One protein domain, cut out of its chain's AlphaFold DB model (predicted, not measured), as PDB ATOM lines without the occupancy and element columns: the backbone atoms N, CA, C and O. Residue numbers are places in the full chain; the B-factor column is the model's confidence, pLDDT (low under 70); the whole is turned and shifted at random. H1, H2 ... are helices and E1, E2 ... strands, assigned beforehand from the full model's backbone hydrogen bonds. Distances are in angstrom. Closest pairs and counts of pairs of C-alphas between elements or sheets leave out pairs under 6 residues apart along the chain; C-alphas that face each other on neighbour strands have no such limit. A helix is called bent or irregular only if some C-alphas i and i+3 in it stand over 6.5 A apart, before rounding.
ATOM      1  N   ALA A   3      -6.710  14.395  26.564       96.19
ATOM      2  CA  ALA A   3      -6.759  13.918  25.194       96.19
ATOM      3  C   ALA A   3      -5.763  12.768  24.976       96.19
ATOM      4  O   ALA A   3      -4.759  12.663  25.691       96.19
ATOM      5  N   GLY A   4      -6.050  11.917  23.990       94.19
ATOM      6  CA  GLY A   4      -5.319  10.682  23.713       94.19
ATOM      7  C   GLY A   4      -6.146   9.422  24.021       94.19
ATOM      8  O   GLY A   4      -7.374   9.497  24.091       94.19
ATOM      9  N   PRO A   5      -5.504   8.257  24.212       95.38
ATOM     10  CA  PRO A   5      -4.057   8.061  24.286       95.38
ATOM     11  C   PRO A   5      -3.340   8.335  22.957       95.38
ATOM     12  O   PRO A   5      -3.886   8.120  21.878       95.38
ATOM     13  N   TYR A   6      -2.102   8.803  23.071       95.94
ATOM     14  CA  TYR A   6      -1.130   8.937  21.994       95.94
ATOM     15  C   TYR A   6       0.019   7.963  22.217       95.94
ATOM     16  O   TYR A   6       0.201   7.446  23.320       95.94
ATOM     17  N   GLU A   7       0.815   7.775  21.177       95.06
ATOM     18  CA  GLU A   7       2.073   7.043  21.211       95.06
ATOM     19  C   GLU A   7       3.148   7.938  20.577       95.06
ATOM     20  O   GLU A   7       2.838   8.762  19.706       95.06
ATOM     21  N   ASP A   8       4.375   7.885  21.089       91.88
ATOM     22  CA  ASP A   8       5.530   8.516  20.445       91.88
ATOM     23  C   ASP A   8       6.339   7.497  19.634       91.88
ATOM     24  O   ASP A   8       5.989   6.323  19.566       91.88
ATOM     25  N   GLU A   9       7.414   7.961  19.002       89.81
ATOM     26  CA  GLU A   9       8.282   7.143  18.146       89.81
ATOM     27  C   GLU A   9       8.925   5.957  18.884       89.81
ATOM     28  O   GLU A   9       9.263   4.953  18.263       89.81
ATOM     29  N   GLU A  10       9.063   6.042  20.211       92.25
ATOM     30  CA  GLU A  10       9.620   4.982  21.057       92.25
ATOM     31  C   GLU A  10       8.551   3.969  21.509       92.25
ATOM     32  O   GLU A  10       8.851   3.041  22.262       92.25
ATOM     33  N   GLY A  11       7.293   4.133  21.083       94.31
ATOM     34  CA  GLY A  11       6.175   3.291  21.510       94.31
ATOM     35  C   GLY A  11       5.625   3.657  22.893       94.31
ATOM     36  O   GLY A  11       4.803   2.927  23.457       94.31
ATOM     37  N   THR A  12       6.058   4.777  23.483       95.12
ATOM     38  CA  THR A  12       5.608   5.186  24.816       95.12
ATOM     39  C   THR A  12       4.235   5.830  24.727       95.12
ATOM     40  O   THR A  12       4.040   6.874  24.100       95.12
ATOM     41  N   ARG A  13       3.264   5.233  25.424       97.50
ATOM     42  CA  ARG A  13       1.906   5.773  25.505       97.50
ATOM     43  C   ARG A  13       1.817   6.952  26.464       97.50
ATOM     44  O   ARG A  13       2.290   6.886  27.598       97.50
ATOM     45  N   TYR A  14       1.124   8.001  26.038       97.62
ATOM     46  CA  TYR A  14       0.874   9.181  26.858       97.62
ATOM     47  C   TYR A  14      -0.504   9.785  26.597       97.62
ATOM     48  O   TYR A  14      -1.177   9.477  25.617       97.62
ATOM     49  N   ILE A  15      -0.928  10.669  27.491       97.94
ATOM     50  CA  ILE A  15      -2.100  11.531  27.322       97.94
ATOM     51  C   ILE A  15      -1.684  12.982  27.509       97.94
ATOM     52  O   ILE A  15      -0.726  13.265  28.226       97.94
ATOM     53  N   VAL A  16      -2.420  13.912  26.913       97.38
ATOM     54  CA  VAL A  16      -2.248  15.343  27.186       97.38
ATOM     55  C   VAL A  16      -3.336  15.796  28.141       97.38
ATOM     56  O   VAL A  16      -4.505  15.508  27.911       97.38
ATOM     57  N   ARG A  17      -2.975  16.494  29.219       95.94
ATOM     58  CA  ARG A  17      -3.922  17.033  30.206       95.94
ATOM     59  C   ARG A  17      -3.876  18.551  30.223       95.94
ATOM     60  O   ARG A  17      -2.790  19.127  30.200       95.94
ATOM     61  N   LEU A  18      -5.054  19.166  30.327       94.25
ATOM     62  CA  LEU A  18      -5.214  20.573  30.690       94.25
ATOM     63  C   LEU A  18      -5.531  20.660  32.185       94.25
ATOM     64  O   LEU A  18      -6.502  20.066  32.658       94.25
ATOM     65  N   GLU A  19      -4.702  21.389  32.925       93.69
ATOM     66  CA  GLU A  19      -4.758  21.475  34.384       93.69
ATOM     67  C   GLU A  19      -4.676  22.932  34.849       93.69
ATOM     68  O   GLU A  19      -3.915  23.732  34.298       93.69
ATOM     69  N   ARG A  20      -5.412  23.272  35.911       92.44
ATOM     70  CA  ARG A  20      -5.231  24.543  36.619       92.44
ATOM     71  C   ARG A  20      -3.991  24.458  37.501       92.44
ATOM     72  O   ARG A  20      -3.821  23.506  38.258       92.44
ATOM     73  N   VAL A  21      -3.150  25.479  37.423       92.75
ATOM     74  CA  VAL A  21      -1.919  25.604  38.212       92.75
ATOM     75  C   VAL A  21      -1.824  27.015  38.798       92.75
ATOM     76  O   VAL A  21      -2.522  27.923  38.333       92.75
ATOM     77  N   PRO A  22      -0.976  27.257  39.814       90.69
ATOM     78  CA  PRO A  22      -0.709  28.617  40.265       90.69
ATOM     79  C   PRO A  22      -0.282  29.510  39.091       90.69
ATOM     80  O   PRO A  22       0.621  29.159  38.334       90.69
ATOM     81  N   GLY A  23      -0.953  30.651  38.924       85.75
ATOM     82  CA  GLY A  23      -0.656  31.617  37.861       85.75
ATOM     83  C   GLY A  23      -1.259  31.316  36.482       85.75
ATOM     84  O   GLY A  23      -1.047  32.108  35.566       85.75
ATOM     85  N   GLY A  24      -2.026  30.232  36.308       92.25
ATOM     86  CA  GLY A  24      -2.737  29.985  35.051       92.25
ATOM     87  C   GLY A  24      -3.069  28.521  34.800       92.25
ATOM     88  O   GLY A  24      -3.640  27.834  35.649       92.25
ATOM     89  N   VAL A  25      -2.730  28.052  33.603       93.50
ATOM     90  CA  VAL A  25      -3.016  26.694  33.143       93.50
ATOM     91  C   VAL A  25      -1.762  26.029  32.601       93.50
ATOM     92  O   VAL A  25      -0.865  26.676  32.044       93.50
ATOM     93  N   ARG A  26      -1.718  24.713  32.772       95.00
ATOM     94  CA  ARG A  26      -0.693  23.849  32.210       95.00
ATOM     95  C   ARG A  26      -1.337  22.892  31.227       95.00
ATOM     96  O   ARG A  26      -2.243  22.151  31.600       95.00
ATOM     97  N   LEU A  27      -0.830  22.891  30.000       95.31
ATOM     98  CA  LEU A  27      -1.046  21.802  29.059       95.31
ATOM     99  C   LEU A  27       0.216  20.944  29.054       95.31
ATOM    100  O   LEU A  27       1.305  21.463  28.811       95.31
ATOM    101  N   ALA A  28       0.093  19.659  29.368       96.56
ATOM    102  CA  ALA A  28       1.256  18.788  29.479       96.56
ATOM    103  C   ALA A  28       0.968  17.350  29.084       96.56
ATOM    104  O   ALA A  28      -0.150  16.862  29.245       96.56
ATOM    105  N   GLU A  29       2.013  16.665  28.636       97.50
ATOM    106  CA  GLU A  29       1.989  15.228  28.419       97.50
ATOM    107  C   GLU A  29       2.255  14.452  29.706       97.50
ATOM    108  O   GLU A  29       3.117  14.814  30.511       97.50
ATOM    109  N   TRP A  30       1.540  13.342  29.847       97.50
ATOM    110  CA  TRP A  30       1.648  12.412  30.956       97.50
ATOM    111  C   TRP A  30       1.801  10.986  30.435       97.50
ATOM    112  O   TRP A  30       0.912  10.496  29.737       97.50
ATOM    113  N   ALA A  31       2.895  10.319  30.798       97.00
ATOM    114  CA  ALA A  31       3.090   8.886  30.583       97.00
ATOM    115  C   ALA A  31       2.798   8.161  31.905       97.00
ATOM    116  O   ALA A  31       3.525   8.305  32.887       97.00
ATOM    117  N   GLY A  32       1.667   7.453  31.974       94.25
ATOM    118  CA  GLY A  32       1.154   6.931  33.243       94.25
ATOM    119  C   GLY A  32       0.879   8.056  34.252       94.25
ATOM    120  O   GLY A  32       0.007   8.902  34.032       94.25
ATOM    121  N   SER A  33       1.614   8.062  35.366       93.56
ATOM    122  CA  SER A  33       1.554   9.106  36.401       93.56
ATOM    123  C   SER A  33       2.669  10.150  36.297       93.56
ATOM    124  O   SER A  33       2.732  11.039  37.142       93.56
ATOM    125  N   GLU A  34       3.555  10.055  35.305       96.19
ATOM    126  CA  GLU A  34       4.718  10.931  35.175       96.19
ATOM    127  C   GLU A  34       4.476  12.064  34.176       96.19
ATOM    128  O   GLU A  34       4.040  11.838  33.047       96.19
ATOM    129  N   LEU A  35       4.789  13.293  34.597       95.44
ATOM    130  CA  LEU A  35       4.778  14.479  33.746       95.44
ATOM    131  C   LEU A  35       6.014  14.479  32.838       95.44
ATOM    132  O   LEU A  35       7.142  14.562  33.324       95.44
ATOM    133  N   ARG A  36       5.814  14.498  31.520       95.38
ATOM    134  CA  ARG A  36       6.925  14.579  30.565       95.38
ATOM    135  C   ARG A  36       7.429  16.014  30.455       95.38
ATOM    136  O   ARG A  36       6.659  16.953  30.247       95.38
ATOM    137  N   ARG A  37       8.744  16.196  30.565       93.25
ATOM    138  CA  ARG A  37       9.403  17.512  30.544       93.25
ATOM    139  C   ARG A  37       9.616  18.042  29.124       93.25
ATOM    140  O   ARG A  37      10.723  18.415  28.791       93.25
ATOM    141  N   ARG A  38       8.557  18.096  28.319       94.44
ATOM    142  CA  ARG A  38       8.600  18.602  26.941       94.44
ATOM    143  C   ARG A  38       7.351  19.397  26.584       94.44
ATOM    144  O   ARG A  38       6.370  19.388  27.330       94.44
ATOM    145  N   ALA A  39       7.395  20.104  25.459       95.56
ATOM    146  CA  ALA A  39       6.211  20.758  24.912       95.56
ATOM    147  C   ALA A  39       5.189  19.694  24.468       95.56
ATOM    148  O   ALA A  39       5.580  18.785  23.736       95.56
ATOM    149  N   PRO A  40       3.913  19.783  24.887       96.19
ATOM    150  CA  PRO A  40       2.915  18.789  24.529       96.19
ATOM    151  C   PRO A  40       2.619  18.759  23.032       96.19
ATOM    152  O   PRO A  40       2.472  19.803  22.385       96.19
ATOM    153  N   VAL A  41       2.453  17.541  22.532       95.81
ATOM    154  CA  VAL A  41       1.998  17.220  21.186       95.81
ATOM    155  C   VAL A  41       0.676  16.460  21.253       95.81
ATOM    156  O   VAL A  41       0.528  15.480  21.981       95.81
ATOM    157  N   LEU A  42      -0.303  16.896  20.467       95.81
ATOM    158  CA  LEU A  42      -1.640  16.301  20.396       95.81
ATOM    159  C   LEU A  42      -2.249  16.495  19.012       95.81
ATOM    160  O   LEU A  42      -1.771  17.324  18.244       95.81
ATOM    161  N   ARG A  43      -3.307  15.748  18.688       95.31
ATOM    162  CA  ARG A  43      -4.056  15.995  17.448       95.31
ATOM    163  C   ARG A  43      -4.803  17.316  17.544       95.31
ATOM    164  O   ARG A  43      -5.406  17.605  18.579       95.31
ATOM    165  N   ALA A  44      -4.837  18.074  16.451       94.06
ATOM    166  CA  ALA A  44      -5.533  19.358  16.402       94.06
ATOM    167  C   ALA A  44      -7.019  19.222  16.776       94.06
ATOM    168  O   ALA A  44      -7.537  20.023  17.548       94.06
ATOM    169  N   ARG A  45      -7.679  18.152  16.313       92.62
ATOM    170  CA  ARG A  45      -9.095  17.867  16.611       92.62
ATOM    171  C   ARG A  45      -9.394  17.641  18.095       92.62
ATOM    172  O   ARG A  45     -10.506  17.892  18.541       92.62
ATOM    173  N   ASP A  46      -8.409  17.182  18.867       95.56
ATOM    174  CA  ASP A  46      -8.616  16.882  20.284       95.56
ATOM    175  C   ASP A  46      -8.582  18.162  21.148       95.56
ATOM    176  O   ASP A  46      -8.991  18.141  22.312       95.56
ATOM    177  N   LEU A  47      -8.144  19.299  20.584       93.19
ATOM    178  CA  LEU A  47      -8.187  20.599  21.258       93.19
ATOM    179  C   LEU A  47      -9.617  21.061  21.537       93.19
ATOM    180  O   LEU A  47      -9.853  21.657  22.587       93.19
ATOM    181  N   GLU A  48     -10.565  20.779  20.640       90.19
ATOM    182  CA  GLU A  48     -11.971  21.154  20.836       90.19
ATOM    183  C   GLU A  48     -12.572  20.442  22.045       90.19
ATOM    184  O   GLU A  48     -13.194  21.092  22.884       90.19
ATOM    185  N   GLY A  49     -12.317  19.138  22.184       90.56
ATOM    186  CA  GLY A  49     -12.739  18.369  23.355       90.56
ATOM    187  C   GLY A  49     -12.108  18.899  24.645       90.56
ATOM    188  O   GLY A  49     -12.810  19.150  25.621       90.56
ATOM    189  N   LEU A  50     -10.796  19.168  24.634       92.19
ATOM    190  CA  LEU A  50     -10.103  19.738  25.795       92.19
ATOM    191  C   LEU A  50     -10.638  21.119  26.201       92.19
ATOM    192  O   LEU A  50     -10.732  21.403  27.396       92.19
ATOM    193  N   ALA A  51     -10.960  21.979  25.232       90.00
ATOM    194  CA  ALA A  51     -11.512  23.305  25.491       90.00
ATOM    195  C   ALA A  51     -12.968  23.240  25.967       90.00
ATOM    196  O   ALA A  51     -13.342  23.990  26.866       90.00
ATOM    197  N   ALA A  52     -13.776  22.334  25.410       87.44
ATOM    198  CA  ALA A  52     -15.159  22.123  25.832       87.44
ATOM    199  C   ALA A  52     -15.240  21.620  27.278       87.44
ATOM    200  O   ALA A  52     -16.056  22.106  28.059       87.44
ATOM    201  N   ASP A  53     -14.348  20.713  27.670       88.50
ATOM    202  CA  ASP A  53     -14.328  20.204  29.039       88.50
ATOM    203  C   ASP A  53     -13.809  21.249  30.043       88.50
ATOM    204  O   ASP A  53     -14.093  21.142  31.241       88.50
ATOM    205  N   ALA A  54     -13.087  22.284  29.578       88.00
ATOM    206  CA  ALA A  54     -12.335  23.236  30.405       88.00
ATOM    207  C   ALA A  54     -13.154  23.921  31.510       88.00
ATOM    208  O   ALA A  54     -12.585  24.314  32.533       88.00
ATOM    209  N   HIS A  55     -14.475  24.003  31.352       84.12
ATOM    210  CA  HIS A  55     -15.413  24.501  32.359       84.12
ATOM    211  C   HIS A  55     -15.312  23.783  33.717       84.12
ATOM    212  O   HIS A  55     -15.601  24.389  34.745       84.12
ATOM    213  N   GLY A  56     -14.867  22.521  33.755       82.88
ATOM    214  CA  GLY A  56     -14.675  21.782  35.009       82.88
ATOM    215  C   GLY A  56     -13.425  22.180  35.808       82.88
ATOM    216  O   GLY A  56     -13.253  21.726  36.938       82.88
ATOM    217  N   VAL A  57     -12.524  22.983  35.228       85.00
ATOM    218  CA  VAL A  57     -11.195  23.277  35.799       85.00
ATOM    219  C   VAL A  57     -10.865  24.777  35.788       85.00
ATOM    220  O   VAL A  57     -10.146  25.259  36.670       85.00
ATOM    221  N   LEU A  58     -11.378  25.528  34.813       88.38
ATOM    222  CA  LEU A  58     -11.105  26.955  34.615       88.38
ATOM    223  C   LEU A  58     -12.273  27.837  35.067       88.38
ATOM    224  O   LEU A  58     -13.350  27.349  35.393       88.38
ATOM    225  N   SER A  59     -12.048  29.154  35.106       90.25
ATOM    226  CA  SER A  59     -13.154  30.103  35.258       90.25
ATOM    227  C   SER A  59     -14.074  30.048  34.032       90.25
ATOM    228  O   SER A  59     -13.633  29.685  32.940       90.25
ATOM    229  N   GLU A  60     -15.340  30.434  34.193       90.75
ATOM    230  CA  GLU A  60     -16.306  30.456  33.086       90.75
ATOM    231  C   GLU A  60     -15.817  31.322  31.915       90.75
ATOM    232  O   GLU A  60     -15.874  30.892  30.764       90.75
ATOM    233  N   GLY A  61     -15.255  32.499  32.215       90.56
ATOM    234  CA  GLY A  61     -14.692  33.399  31.208       90.56
ATOM    235  C   GLY A  61     -13.497  32.799  30.464       90.56
ATOM    236  O   GLY A  61     -13.443  32.878  29.238       90.56
ATOM    237  N   ASP A  62     -12.569  32.150  31.174       91.38
ATOM    238  CA  ASP A  62     -11.402  31.511  30.549       91.38
ATOM    239  C   ASP A  62     -11.802  30.316  29.675       91.38
ATOM    240  O   ASP A  62     -11.292  30.157  28.564       91.38
ATOM    241  N   ALA A  63     -12.722  29.477  30.159       92.06
ATOM    242  CA  ALA A  63     -13.234  28.342  29.400       92.06
ATOM    243  C   ALA A  63     -13.971  28.811  28.134       92.06
ATOM    244  O   ALA A  63     -13.713  28.301  27.042       92.06
ATOM    245  N   HIS A  64     -14.807  29.849  28.252       92.31
ATOM    246  CA  HIS A  64     -15.484  30.457  27.109       92.31
ATOM    247  C   HIS A  64     -14.489  31.027  26.087       92.31
ATOM    248  O   HIS A  64     -14.644  30.804  24.885       92.31
ATOM    249  N   ALA A  65     -13.436  31.711  26.547       92.75
ATOM    250  CA  ALA A  65     -12.397  32.252  25.676       92.75
ATOM    251  C   ALA A  65     -11.645  31.149  24.910       92.75
ATOM    252  O   ALA A  65     -11.422  31.288  23.707       92.75
ATOM    253  N   LEU A  66     -11.293  30.038  25.570       93.12
ATOM    254  CA  LEU A  66     -10.651  28.895  24.911       93.12
ATOM    255  C   LEU A  66     -11.563  28.243  23.866       93.12
ATOM    256  O   LEU A  66     -11.119  27.979  22.749       93.12
ATOM    257  N   ALA A  67     -12.836  28.023  24.196       92.56
ATOM    258  CA  ALA A  67     -13.795  27.453  23.253       92.56
ATOM    259  C   ALA A  67     -14.027  28.375  22.040       92.56
ATOM    260  O   ALA A  67     -14.078  27.909  20.901       92.56
ATOM    261  N   GLY A  68     -14.126  29.691  22.262       93.38
ATOM    262  CA  GLY A  68     -14.271  30.686  21.196       93.38
ATOM    263  C   GLY A  68     -13.025  30.829  20.316       93.38
ATOM    264  O   GLY A  68     -13.141  31.069  19.113       93.38
ATOM    265  N   ALA A  69     -11.832  30.631  20.881       94.94
ATOM    266  CA  ALA A  69     -10.569  30.685  20.151       94.94
ATOM    267  C   ALA A  69     -10.452  29.604  19.065       94.94
ATOM    268  O   ALA A  69      -9.831  29.831  18.035       94.94
ATOM    269  N   LEU A  70     -11.066  28.438  19.249       92.12
ATOM    270  CA  LEU A  70     -10.992  27.366  18.252       92.12
ATOM    271  C   LEU A  70     -11.928  27.599  17.055       92.12
ATOM    272  O   LEU A  70     -11.639  27.130  15.959       92.12
ATOM    273  N   ARG A  71     -12.992  28.392  17.233       90.31
ATOM    274  CA  ARG A  71     -14.052  28.636  16.233       90.31
ATOM    275  C   ARG A  71     -13.799  29.848  15.330       90.31
ATOM    276  O   ARG A  71     -14.746  30.427  14.805       90.31
ATOM    277  N   GLN A  72     -12.554  30.292  15.203       91.31
ATOM    278  CA  GLN A  72     -12.239  31.451  14.374       91.31
ATOM    279  C   GLN A  72     -12.321  31.091  12.889       91.31
ATOM    280  O   GLN A  72     -11.906  30.013  12.470       91.31
ATOM    281  N   GLU A  73     -12.824  32.016  12.079       86.31
ATOM    282  CA  GLU A  73     -12.826  31.850  10.629       86.31
ATOM    283  C   GLU A  73     -11.400  31.966  10.080       86.31
ATOM    284  O   GLU A  73     -10.633  32.860  10.461       86.31
ATOM    285  N   ARG A  74     -11.037  31.055   9.170       89.31
ATOM    286  CA  ARG A  74      -9.744  31.106   8.487       89.31
ATOM    287  C   ARG A  74      -9.682  32.364   7.627       89.31
ATOM    288  O   ARG A  74     -10.536  32.580   6.773       89.31
ATOM    289  N   SER A  75      -8.644  33.161   7.829       86.06
ATOM    290  CA  SER A  75      -8.435  34.429   7.124       86.06
ATOM    291  C   SER A  75      -7.024  34.592   6.566       86.06
ATOM    292  O   SER A  75      -6.779  35.508   5.784       86.06
ATOM    293  N   ALA A  76      -6.096  33.707   6.935       82.88
ATOM    294  CA  ALA A  76      -4.728  33.707   6.440       82.88
ATOM    295  C   ALA A  76      -4.171  32.280   6.371       82.88
ATOM    296  O   ALA A  76      -4.725  31.349   6.956       82.88
ATOM    297  N   ASP A  77      -3.028  32.145   5.702       85.56
ATOM    298  CA  ASP A  77      -2.175  30.966   5.786       85.56
ATOM    299  C   ASP A  77      -0.964  31.306   6.653       85.56
ATOM    300  O   ASP A  77      -0.302  32.325   6.451       85.56
ATOM    301  N   GLY A  78      -0.666  30.460   7.633       86.94
ATOM    302  CA  GLY A  78       0.546  30.583   8.434       86.94
ATOM    303  C   GLY A  78       0.906  29.270   9.105       86.94
ATOM    304  O   GLY A  78       0.070  28.379   9.223       86.94
ATOM    305  N   ASP A  79       2.155  29.155   9.541       86.88
ATOM    306  CA  ASP A  79       2.692  27.887  10.056       86.88
ATOM    307  C   ASP A  79       2.512  27.725  11.572       86.88
ATOM    308  O   ASP A  79       2.616  26.624  12.108       86.88
ATOM    309  N   ALA A  80       2.191  28.821  12.268       94.56
ATOM    310  CA  ALA A  80       1.949  28.819  13.703       94.56
ATOM    311  C   ALA A  80       0.964  29.908  14.148       94.56
ATOM    312  O   ALA A  80       0.998  31.047  13.657       94.56
ATOM    313  N   GLY A  81       0.143  29.572  15.143       97.25
ATOM    314  CA  GLY A  81      -0.558  30.542  15.980       97.25
ATOM    315  C   GLY A  81       0.331  31.018  17.121       97.25
ATOM    316  O   GLY A  81       1.074  30.220  17.693       97.25
ATOM    317  N   VAL A  82       0.287  32.311  17.444       97.88
ATOM    318  CA  VAL A  82       1.237  32.929  18.379       97.88
ATOM    319  C   VAL A  82       0.534  33.800  19.416       97.88
ATOM    320  O   VAL A  82      -0.270  34.662  19.077       97.88
ATOM    321  N   SER A  83       0.932  33.649  20.680       98.19
ATOM    322  CA  SER A  83       0.669  34.622  21.745       98.19
ATOM    323  C   SER A  83       1.983  35.134  22.337       98.19
ATOM    324  O   SER A  83       2.795  34.367  22.867       98.19
ATOM    325  N   ARG A  84       2.206  36.449  22.263       97.19
ATOM    326  CA  ARG A  84       3.465  37.107  22.657       97.19
ATOM    327  C   ARG A  84       3.514  37.420  24.153       97.19
ATOM    328  O   ARG A  84       2.492  37.681  24.776       97.19
ATOM    329  N   GLY A  85       4.715  37.444  24.722       95.00
ATOM    330  CA  GLY A  85       4.944  37.792  26.124       95.00
ATOM    331  C   GLY A  85       6.402  38.120  26.440       95.00
ATOM    332  O   GLY A  85       7.216  38.375  25.545       95.00
ATOM    333  N   ARG A  86       6.734  38.111  27.737       90.06
ATOM    334  CA  ARG A  86       8.101  38.296  28.248       90.06
ATOM    335  C   ARG A  86       8.455  37.275  29.327       90.06
ATOM    336  O   ARG A  86       7.606  36.896  30.127       90.06
ATOM    337  N   ALA A  87       9.725  36.876  29.355       83.75
ATOM    338  CA  ALA A  87      10.325  36.022  30.374       83.75
ATOM    339  C   ALA A  87      11.577  36.715  30.929       83.75
ATOM    340  O   ALA A  87      12.669  36.576  30.376       83.75
ATOM    341  N   GLY A  88      11.404  37.504  31.994       86.25
ATOM    342  CA  GLY A  88      12.419  38.476  32.405       86.25
ATOM    343  C   GLY A  88      12.660  39.488  31.281       86.25
ATOM    344  O   GLY A  88      11.705  40.029  30.719       86.25
ATOM    345  N   ASP A  89      13.922  39.673  30.898       88.94
ATOM    346  CA  ASP A  89      14.310  40.599  29.825       88.94
ATOM    347  C   ASP A  89      14.097  40.030  28.413       88.94
ATOM    348  O   ASP A  89      14.126  40.766  27.421       88.94
ATOM    349  N   PHE A  90      13.842  38.725  28.299       92.00
ATOM    350  CA  PHE A  90      13.702  38.058  27.010       92.00
ATOM    351  C   PHE A  90      12.275  38.151  26.469       92.00
ATOM    352  O   PHE A  90      11.290  38.045  27.207       92.00
ATOM    353  N   ARG A  91      12.156  38.304  25.145       95.50
ATOM    354  CA  ARG A  91      10.879  38.108  24.442       95.50
ATOM    355  C   ARG A  91      10.524  36.623  24.465       95.50
ATOM    356  O   ARG A  91      11.399  35.779  24.280       95.50
ATOM    357  N   GLU A  92       9.249  36.312  24.654       96.44
ATOM    358  CA  GLU A  92       8.741  34.946  24.530       96.44
ATOM    359  C   GLU A  92       7.469  34.881  23.686       96.44
ATOM    360  O   GLU A  92       6.738  35.863  23.539       96.44
ATOM    361  N   GLU A  93       7.192  33.692  23.172       98.00
ATOM    362  CA  GLU A  93       5.980  33.347  22.447       98.00
ATOM    363  C   GLU A  93       5.459  32.002  22.952       98.00
ATOM    364  O   GLU A  93       6.216  31.045  23.091       98.00
ATOM    365  N   LEU A  94       4.159  31.913  23.212       98.12
ATOM    366  CA  LEU A  94       3.466  30.635  23.172       98.12
ATOM    367  C   LEU A  94       3.098  30.391  21.713       98.12
ATOM    368  O   LEU A  94       2.449  31.246  21.106       98.12
ATOM    369  N   ARG A  95       3.519  29.257  21.159       98.31
ATOM    370  CA  ARG A  95       3.207  28.876  19.786       98.31
ATOM    371  C   ARG A  95       2.376  27.608  19.749       98.31
ATOM    372  O   ARG A  95       2.631  26.680  20.514       98.31
ATOM    373  N   VAL A  96       1.414  27.597  18.839       97.75
ATOM    374  CA  VAL A  96       0.681  26.415  18.391       97.75
ATOM    375  C   VAL A  96       1.156  26.159  16.973       97.75
ATOM    376  O   VAL A  96       0.818  26.912  16.061       97.75
ATOM    377  N   GLU A  97       2.012  25.161  16.811       96.62
ATOM    378  CA  GLU A  97       2.705  24.866  15.557       96.62
ATOM    379  C   GLU A  97       2.121  23.585  14.977       96.62
ATOM    380  O   GLU A  97       2.050  22.584  15.693       96.62
ATOM    381  N   ALA A  98       1.709  23.613  13.708       93.75
ATOM    382  CA  ALA A  98       1.410  22.376  12.997       93.75
ATOM    383  C   ALA A  98       2.702  21.568  12.900       93.75
ATOM    384  O   ALA A  98       3.761  22.103  12.561       93.75
ATOM    385  N   ILE A  99       2.605  20.293  13.235       90.56
ATOM    386  CA  ILE A  99       3.642  19.318  12.941       90.56
ATOM    387  C   ILE A  99       3.045  18.298  11.957       90.56
ATOM    388  O   ILE A  99       2.062  18.594  11.274       90.56
ATOM    389  N   ASP A 100       3.651  17.130  11.842       81.44
ATOM    390  CA  ASP A 100       3.140  16.036  11.026       81.44
ATOM    391  C   ASP A 100       1.729  15.553  11.426       81.44
ATOM    392  O   ASP A 100       1.229  15.779  12.526       81.44
ATOM    393  N   ASP A 101       1.075  14.886  10.474       75.62
ATOM    394  CA  ASP A 101      -0.070  13.996  10.657       75.62
ATOM    395  C   ASP A 101      -1.218  14.529  11.512       75.62
ATOM    396  O   ASP A 101      -1.678  13.829  12.401       75.62
ATOM    397  N   ASP A 102      -1.720  15.736  11.222       88.44
ATOM    398  CA  ASP A 102      -2.826  16.398  11.949       88.44
ATOM    399  C   ASP A 102      -2.501  16.840  13.385       88.44
ATOM    400  O   ASP A 102      -3.380  17.314  14.122       88.44
ATOM    401  N   ARG A 103      -1.233  16.732  13.784       93.50
ATOM    402  CA  ARG A 103      -0.787  17.047  15.133       93.50
ATOM    403  C   ARG A 103      -0.293  18.478  15.232       93.50
ATOM    404  O   ARG A 103       0.173  19.103  14.282       93.50
ATOM    405  N   VAL A 104      -0.380  18.999  16.446       96.00
ATOM    406  CA  VAL A 104       0.151  20.306  16.807       96.00
ATOM    407  C   VAL A 104       1.025  20.191  18.040       96.00
ATOM    408  O   VAL A 104       0.736  19.426  18.963       96.00
ATOM    409  N   ARG A 105       2.083  20.998  18.069       97.12
ATOM    410  CA  ARG A 105       2.920  21.216  19.246       97.12
ATOM    411  C   ARG A 105       2.543  22.543  19.882       97.12
ATOM    412  O   ARG A 105       2.525  23.574  19.211       97.12
ATOM    413  N   ILE A 106       2.273  22.521  21.184       97.25
ATOM    414  CA  ILE A 106       1.982  23.731  21.960       97.25
ATOM    415  C   ILE A 106       3.176  24.022  22.858       97.25
ATOM    416  O   ILE A 106       3.348  23.420  23.915       97.25
ATOM    417  N   GLY A 107       4.041  24.924  22.405       97.00
ATOM    418  CA  GLY A 107       5.363  25.137  22.983       97.00
ATOM    419  C   GLY A 107       5.627  26.587  23.351       97.00
ATOM    420  O   GLY A 107       5.158  27.515  22.694       97.00
ATOM    421  N   ARG A 108       6.427  26.792  24.397       96.50
ATOM    422  CA  ARG A 108       6.934  28.115  24.760       96.50
ATOM    423  C   ARG A 108       8.295  28.332  24.112       96.50
ATOM    424  O   ARG A 108       9.224  27.571  24.359       96.50
ATOM    425  N   TRP A 109       8.410  29.395  23.337       97.00
ATOM    426  CA  TRP A 109       9.614  29.812  22.638       97.00
ATOM    427  C   TRP A 109      10.175  31.072  23.283       97.00
ATOM    428  O   TRP A 109       9.433  32.010  23.565       97.00
ATOM    429  N   VAL A 110      11.480  31.112  23.527       95.88
ATOM    430  CA  VAL A 110      12.161  32.272  24.116       95.88
ATOM    431  C   VAL A 110      13.201  32.770  23.131       95.88
ATOM    432  O   VAL A 110      13.988  31.984  22.610       95.88
ATOM    433  N   GLN A 111      13.204  34.072  22.863       96.25
ATOM    434  CA  GLN A 111      14.198  34.663  21.986       96.25
ATOM    435  C   GLN A 111      15.460  35.008  22.770       96.25
ATOM    436  O   GLN A 111      15.434  35.861  23.662       96.25
ATOM    437  N   ARG A 112      16.575  34.386  22.391       90.50
ATOM    438  CA  ARG A 112      17.899  34.680  22.932       90.50
ATOM    439  C   ARG A 112      18.723  35.526  21.962       90.50
ATOM    440  O   ARG A 112      18.688  35.279  20.753       90.50
ATOM    441  N   PRO A 113      19.494  36.501  22.469       88.81
ATOM    442  CA  PRO A 113      20.518  37.167  21.673       88.81
ATOM    443  C   PRO A 113      21.500  36.139  21.092       88.81
ATOM    444  O   PRO A 113      21.938  35.242  21.803       88.81
ATOM    445  N   GLY A 114      21.835  36.260  19.808       90.19
ATOM    446  CA  GLY A 114      22.807  35.389  19.132       90.19
ATOM    447  C   GLY A 114      22.261  34.045  18.633       90.19
ATOM    448  O   GLY A 114      22.668  33.621  17.557       90.19
ATOM    449  N   THR A 115      21.314  33.416  19.338       90.81
ATOM    450  CA  THR A 115      20.779  32.081  18.971       90.81
ATOM    451  C   THR A 115      19.392  32.114  18.320       90.81
ATOM    452  O   THR A 115      18.976  31.149  17.688       90.81
ATOM    453  N   GLY A 116      18.654  33.222  18.445       94.50
ATOM    454  CA  GLY A 116      17.303  33.338  17.894       94.50
ATOM    455  C   GLY A 116      16.235  32.731  18.807       94.50
ATOM    456  O   GLY A 116      16.296  32.882  20.025       94.50
ATOM    457  N   TRP A 117      15.196  32.133  18.222       96.12
ATOM    458  CA  TRP A 117      14.082  31.545  18.974       96.12
ATOM    459  C   TRP A 117      14.397  30.110  19.389       96.12
ATOM    460  O   TRP A 117      14.649  29.266  18.539       96.12
ATOM    461  N   GLU A 118      14.295  29.823  20.684       95.38
ATOM    462  CA  GLU A 118      14.529  28.489  21.244       95.38
ATOM    463  C   GLU A 118      13.266  27.937  21.907       95.38
ATOM    464  O   GLU A 118      12.658  28.606  22.750       95.38
ATOM    465  N   LEU A 119      12.900  26.698  21.572       95.81
ATOM    466  CA  LEU A 119      11.841  25.970  22.263       95.81
ATOM    467  C   LEU A 119      12.290  25.612  23.683       95.81
ATOM    468  O   LEU A 119      13.388  25.105  23.909       95.81
ATOM    469  N   ARG A 120      11.416  25.839  24.661       94.06
ATOM    470  CA  ARG A 120      11.612  25.378  26.033       94.06
ATOM    471  C   ARG A 120      11.155  23.931  26.165       94.06
ATOM    472  O   ARG A 120       9.990  23.629  25.922       94.06
ATOM    473  N   ASP A 121      12.060  23.080  26.638       86.94
ATOM    474  CA  ASP A 121      11.777  21.681  26.970       86.94
ATOM    475  C   ASP A 121      11.075  21.576  28.335       86.94
ATOM    476  O   ASP A 121      11.644  21.230  29.372       86.94
ATOM    477  N   ALA A 122       9.844  22.084  28.364       88.75
ATOM    478  CA  ALA A 122       8.961  22.069  29.516       88.75
ATOM    479  C   ALA A 122       7.523  22.321  29.063       88.75
ATOM    480  O   ALA A 122       7.276  23.127  28.161       88.75
ATOM    481  N   ALA A 123       6.574  21.701  29.760       87.62
ATOM    482  CA  ALA A 123       5.170  22.029  29.600       87.62
ATOM    483  C   ALA A 123       4.937  23.526  29.893       87.62
ATOM    484  O   ALA A 123       5.380  24.020  30.940       87.62
ATOM    485  N   PRO A 124       4.258  24.269  29.002       88.81
ATOM    486  CA  PRO A 124       3.946  25.664  29.253       88.81
ATOM    487  C   PRO A 124       3.041  25.797  30.485       88.81
ATOM    488  O   PRO A 124       2.096  25.039  30.686       88.81
ATOM    489  N   MET A 125       3.340  26.787  31.321       93.56
ATOM    490  CA  MET A 125       2.520  27.197  32.461       93.56
ATOM    491  C   MET A 125       2.291  28.696  32.309       93.56
ATOM    492  O   MET A 125       3.194  29.488  32.574       93.56
ATOM    493  N   LEU A 126       1.133  29.074  31.770       94.56
ATOM    494  CA  LEU A 126       0.825  30.447  31.358       94.56
ATOM    495  C   LEU A 126      -0.645  30.778  31.659       94.56
ATOM    496  O   LEU A 126      -1.456  29.858  31.793       94.56
ATOM    497  N   PRO A 127      -1.022  32.067  31.740       95.06
ATOM    498  CA  PRO A 127      -2.425  32.467  31.837       95.06
ATOM    499  C   PRO A 127      -3.278  31.863  30.713       95.06
ATOM    500  O   PRO A 127      -2.819  31.782  29.573       95.06
ATOM    501  N   ALA A 128      -4.531  31.493  31.004       94.44
ATOM    502  CA  ALA A 128      -5.444  30.897  30.020       94.44
ATOM    503  C   ALA A 128      -5.638  31.787  28.778       94.44
ATOM    504  O   ALA A 128      -5.646  31.285  27.656       94.44
ATOM    505  N   ALA A 129      -5.665  33.112  28.966       95.31
ATOM    506  CA  ALA A 129      -5.719  34.086  27.878       95.31
ATOM    507  C   ALA A 129      -4.594  33.906  26.841       95.31
ATOM    508  O   ALA A 129      -4.850  34.001  25.646       95.31
ATOM    509  N   ARG A 130      -3.369  33.552  27.267       97.19
ATOM    510  CA  ARG A 130      -2.244  33.307  26.343       97.19
ATOM    511  C   ARG A 130      -2.513  32.095  25.446       97.19
ATOM    512  O   ARG A 130      -2.183  32.119  24.264       97.19
ATOM    513  N   TYR A 131      -3.135  31.047  25.990       96.75
ATOM    514  CA  TYR A 131      -3.553  29.885  25.201       96.75
ATOM    515  C   TYR A 131      -4.686  30.246  24.241       96.75
ATOM    516  O   TYR A 131      -4.600  29.900  23.068       96.75
ATOM    517  N   ALA A 132      -5.703  30.980  24.703       96.62
ATOM    518  CA  ALA A 132      -6.805  31.426  23.854       96.62
ATOM    519  C   ALA A 132      -6.308  32.288  22.680       96.62
ATOM    520  O   ALA A 132      -6.689  32.051  21.539       96.62
ATOM    521  N   GLU A 133      -5.393  33.228  22.923       98.00
ATOM    522  CA  GLU A 133      -4.769  34.036  21.870       98.00
ATOM    523  C   GLU A 133      -4.032  33.179  20.831       98.00
ATOM    524  O   GLU A 133      -4.258  33.341  19.630       98.00
ATOM    525  N   ALA A 134      -3.176  32.254  21.280       98.06
ATOM    526  CA  ALA A 134      -2.391  31.413  20.379       98.06
ATOM    527  C   ALA A 134      -3.280  30.453  19.568       98.06
ATOM    528  O   ALA A 134      -3.044  30.262  18.377       98.06
ATOM    529  N   LEU A 135      -4.324  29.890  20.188       97.25
ATOM    530  CA  LEU A 135      -5.303  29.025  19.522       97.25
ATOM    531  C   LEU A 135      -6.161  29.800  18.517       97.25
ATOM    532  O   LEU A 135      -6.372  29.318  17.408       97.25
ATOM    533  N   ALA A 136      -6.589  31.016  18.862       97.38
ATOM    534  CA  ALA A 136      -7.345  31.879  17.959       97.38
ATOM    535  C   ALA A 136      -6.526  32.247  16.724       97.38
ATOM    536  O   ALA A 136      -7.026  32.218  15.600       97.38
ATOM    537  N   ASP A 137      -5.249  32.560  16.923       98.00
ATOM    538  CA  ASP A 137      -4.333  32.850  15.831       98.00
ATOM    539  C   ASP A 137      -4.043  31.613  14.965       98.00
ATOM    540  O   ASP A 137      -4.045  31.712  13.740       98.00
ATOM    541  N   ALA A 138      -3.880  30.436  15.578       96.62
ATOM    542  CA  ALA A 138      -3.714  29.166  14.867       96.62
ATOM    543  C   ALA A 138      -4.945  28.812  14.022       96.62
ATOM    544  O   ALA A 138      -4.803  28.400  12.870       96.62
ATOM    545  N   SER A 139      -6.141  29.003  14.583       95.38
ATOM    546  CA  SER A 139      -7.417  28.763  13.906       95.38
ATOM    547  C   SER A 139      -7.574  29.688  12.689       95.38
ATOM    548  O   SER A 139      -7.726  29.205  11.565       95.38
ATOM    549  N   ARG A 140      -7.343  31.003  12.852       95.81
ATOM    550  CA  ARG A 140      -7.358  31.974  11.735       95.81
ATOM    551  C   ARG A 140      -6.353  31.661  10.627       95.81
ATOM    552  O   ARG A 140      -6.629  31.943   9.462       95.81
ATOM    553  N   LYS A 141      -5.193  31.102  10.978       94.94
ATOM    554  CA  LYS A 141      -4.115  30.749  10.038       94.94
ATOM    555  C   LYS A 141      -4.269  29.367   9.395       94.94
ATOM    556  O   LYS A 141      -3.395  28.942   8.638       94.94
ATOM    557  N   GLY A 142      -5.332  28.636   9.734       91.94
ATOM    558  CA  GLY A 142      -5.574  27.281   9.239       91.94
ATOM    559  C   GLY A 142      -4.604  26.223   9.776       91.94
ATOM    560  O   GLY A 142      -4.581  25.114   9.249       91.94
TER     561      GLY A 142
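This is residues 3 to 142 of the 156 residues of an uncharacterized protein of Thermoleophilaceae bacterium (UniProt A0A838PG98). Two antiparallel sheets meet where E4, an edge strand of the larger one, comes near E1, E2 and E3 of the smaller one, and three helices run nearly side by side with their centres in a triangle: H1 and H3 pack on the sheets, while H2 is on neither sheet. H1 packs on the small sheet E1-E2-E3, H3 on the larger, strongly twisted sheet E4 to E8, and H2 packs on both helices. The 140 printed residues hold, in order, E1 E2 E3 E4 H1 H2 E5 E6 E7 E8 H3; the class is mixed, helices and strands. The whole is compact and rounded, with a radius of gyration of the C-alphas of 14.5 A and spans of 38 by 35 by 33 A.

Start with E1, residues 3 to 7, E2, 13 to 21, and E3, 24 to 31, a meander, each strand the antiparallel neighbour of the one before. Look for N 3 and O 16 at 2.8 A, and N 17 and O 28 at 2.8 A. E2 bends by 53 degrees at residue 18. H1, residues 46 to 56, is on one face of this sheet, making two layers, helix over sheet, at a height of 7.8 A; the closest C-alphas of H1 and E1 are Ala 3 and Asp 46, 6.0 A. H1 is only just irregular: C-alphas 52 and 55 are 7.0 A apart. H2, residues 60 to 70, touches H1 at Ala 67 and Ala 51, C-alphas 5.2 A apart, in a helical hairpin with a shallow tilt of 10 degrees. Next, E5, residues 80 to 87, E6, 90 to 98, E7, 103 to 112, and E8, 116 to 119, form a second meander. Find N 83 and O 94 at 2.9 A, N 107 and O 95 at 2.9 A, and N 110 and O 118 at 2.9 A. E4, residues 41 to 43, is beside E7 on the same side as E8, with N 104 and O 42 at 2.8 A. H3, residues 128 to 140, is over E5 and E6 at a height of 7.5 A; C-alphas Gly 81 and Ala 138 are closest, 3.6 A. H3 touches H2 at Ala 136 and Ala 69, 4.1 A between C-alphas. Every O i to N i+4 pair of H3 is within hydrogen-bond range, against 5 of 7 in H1 and 6 of 7 in H2.

Find C-alpha 3 at (-6.759, 13.918, 25.194), where E1 begins. E2 spans 23.9 A, E3 22.3 A, E5 20.0 A, E6 24.4 A and E7 26.8 A. H3 runs 18.4 A to C-alpha 140 at (-7.358, 31.974, 11.735).

The farthest C-alphas, Gly 56 and Gly 114, are 42.9 A apart. The printed part has no cut, no link is long, and no printed residue is under 70 in pLDDT.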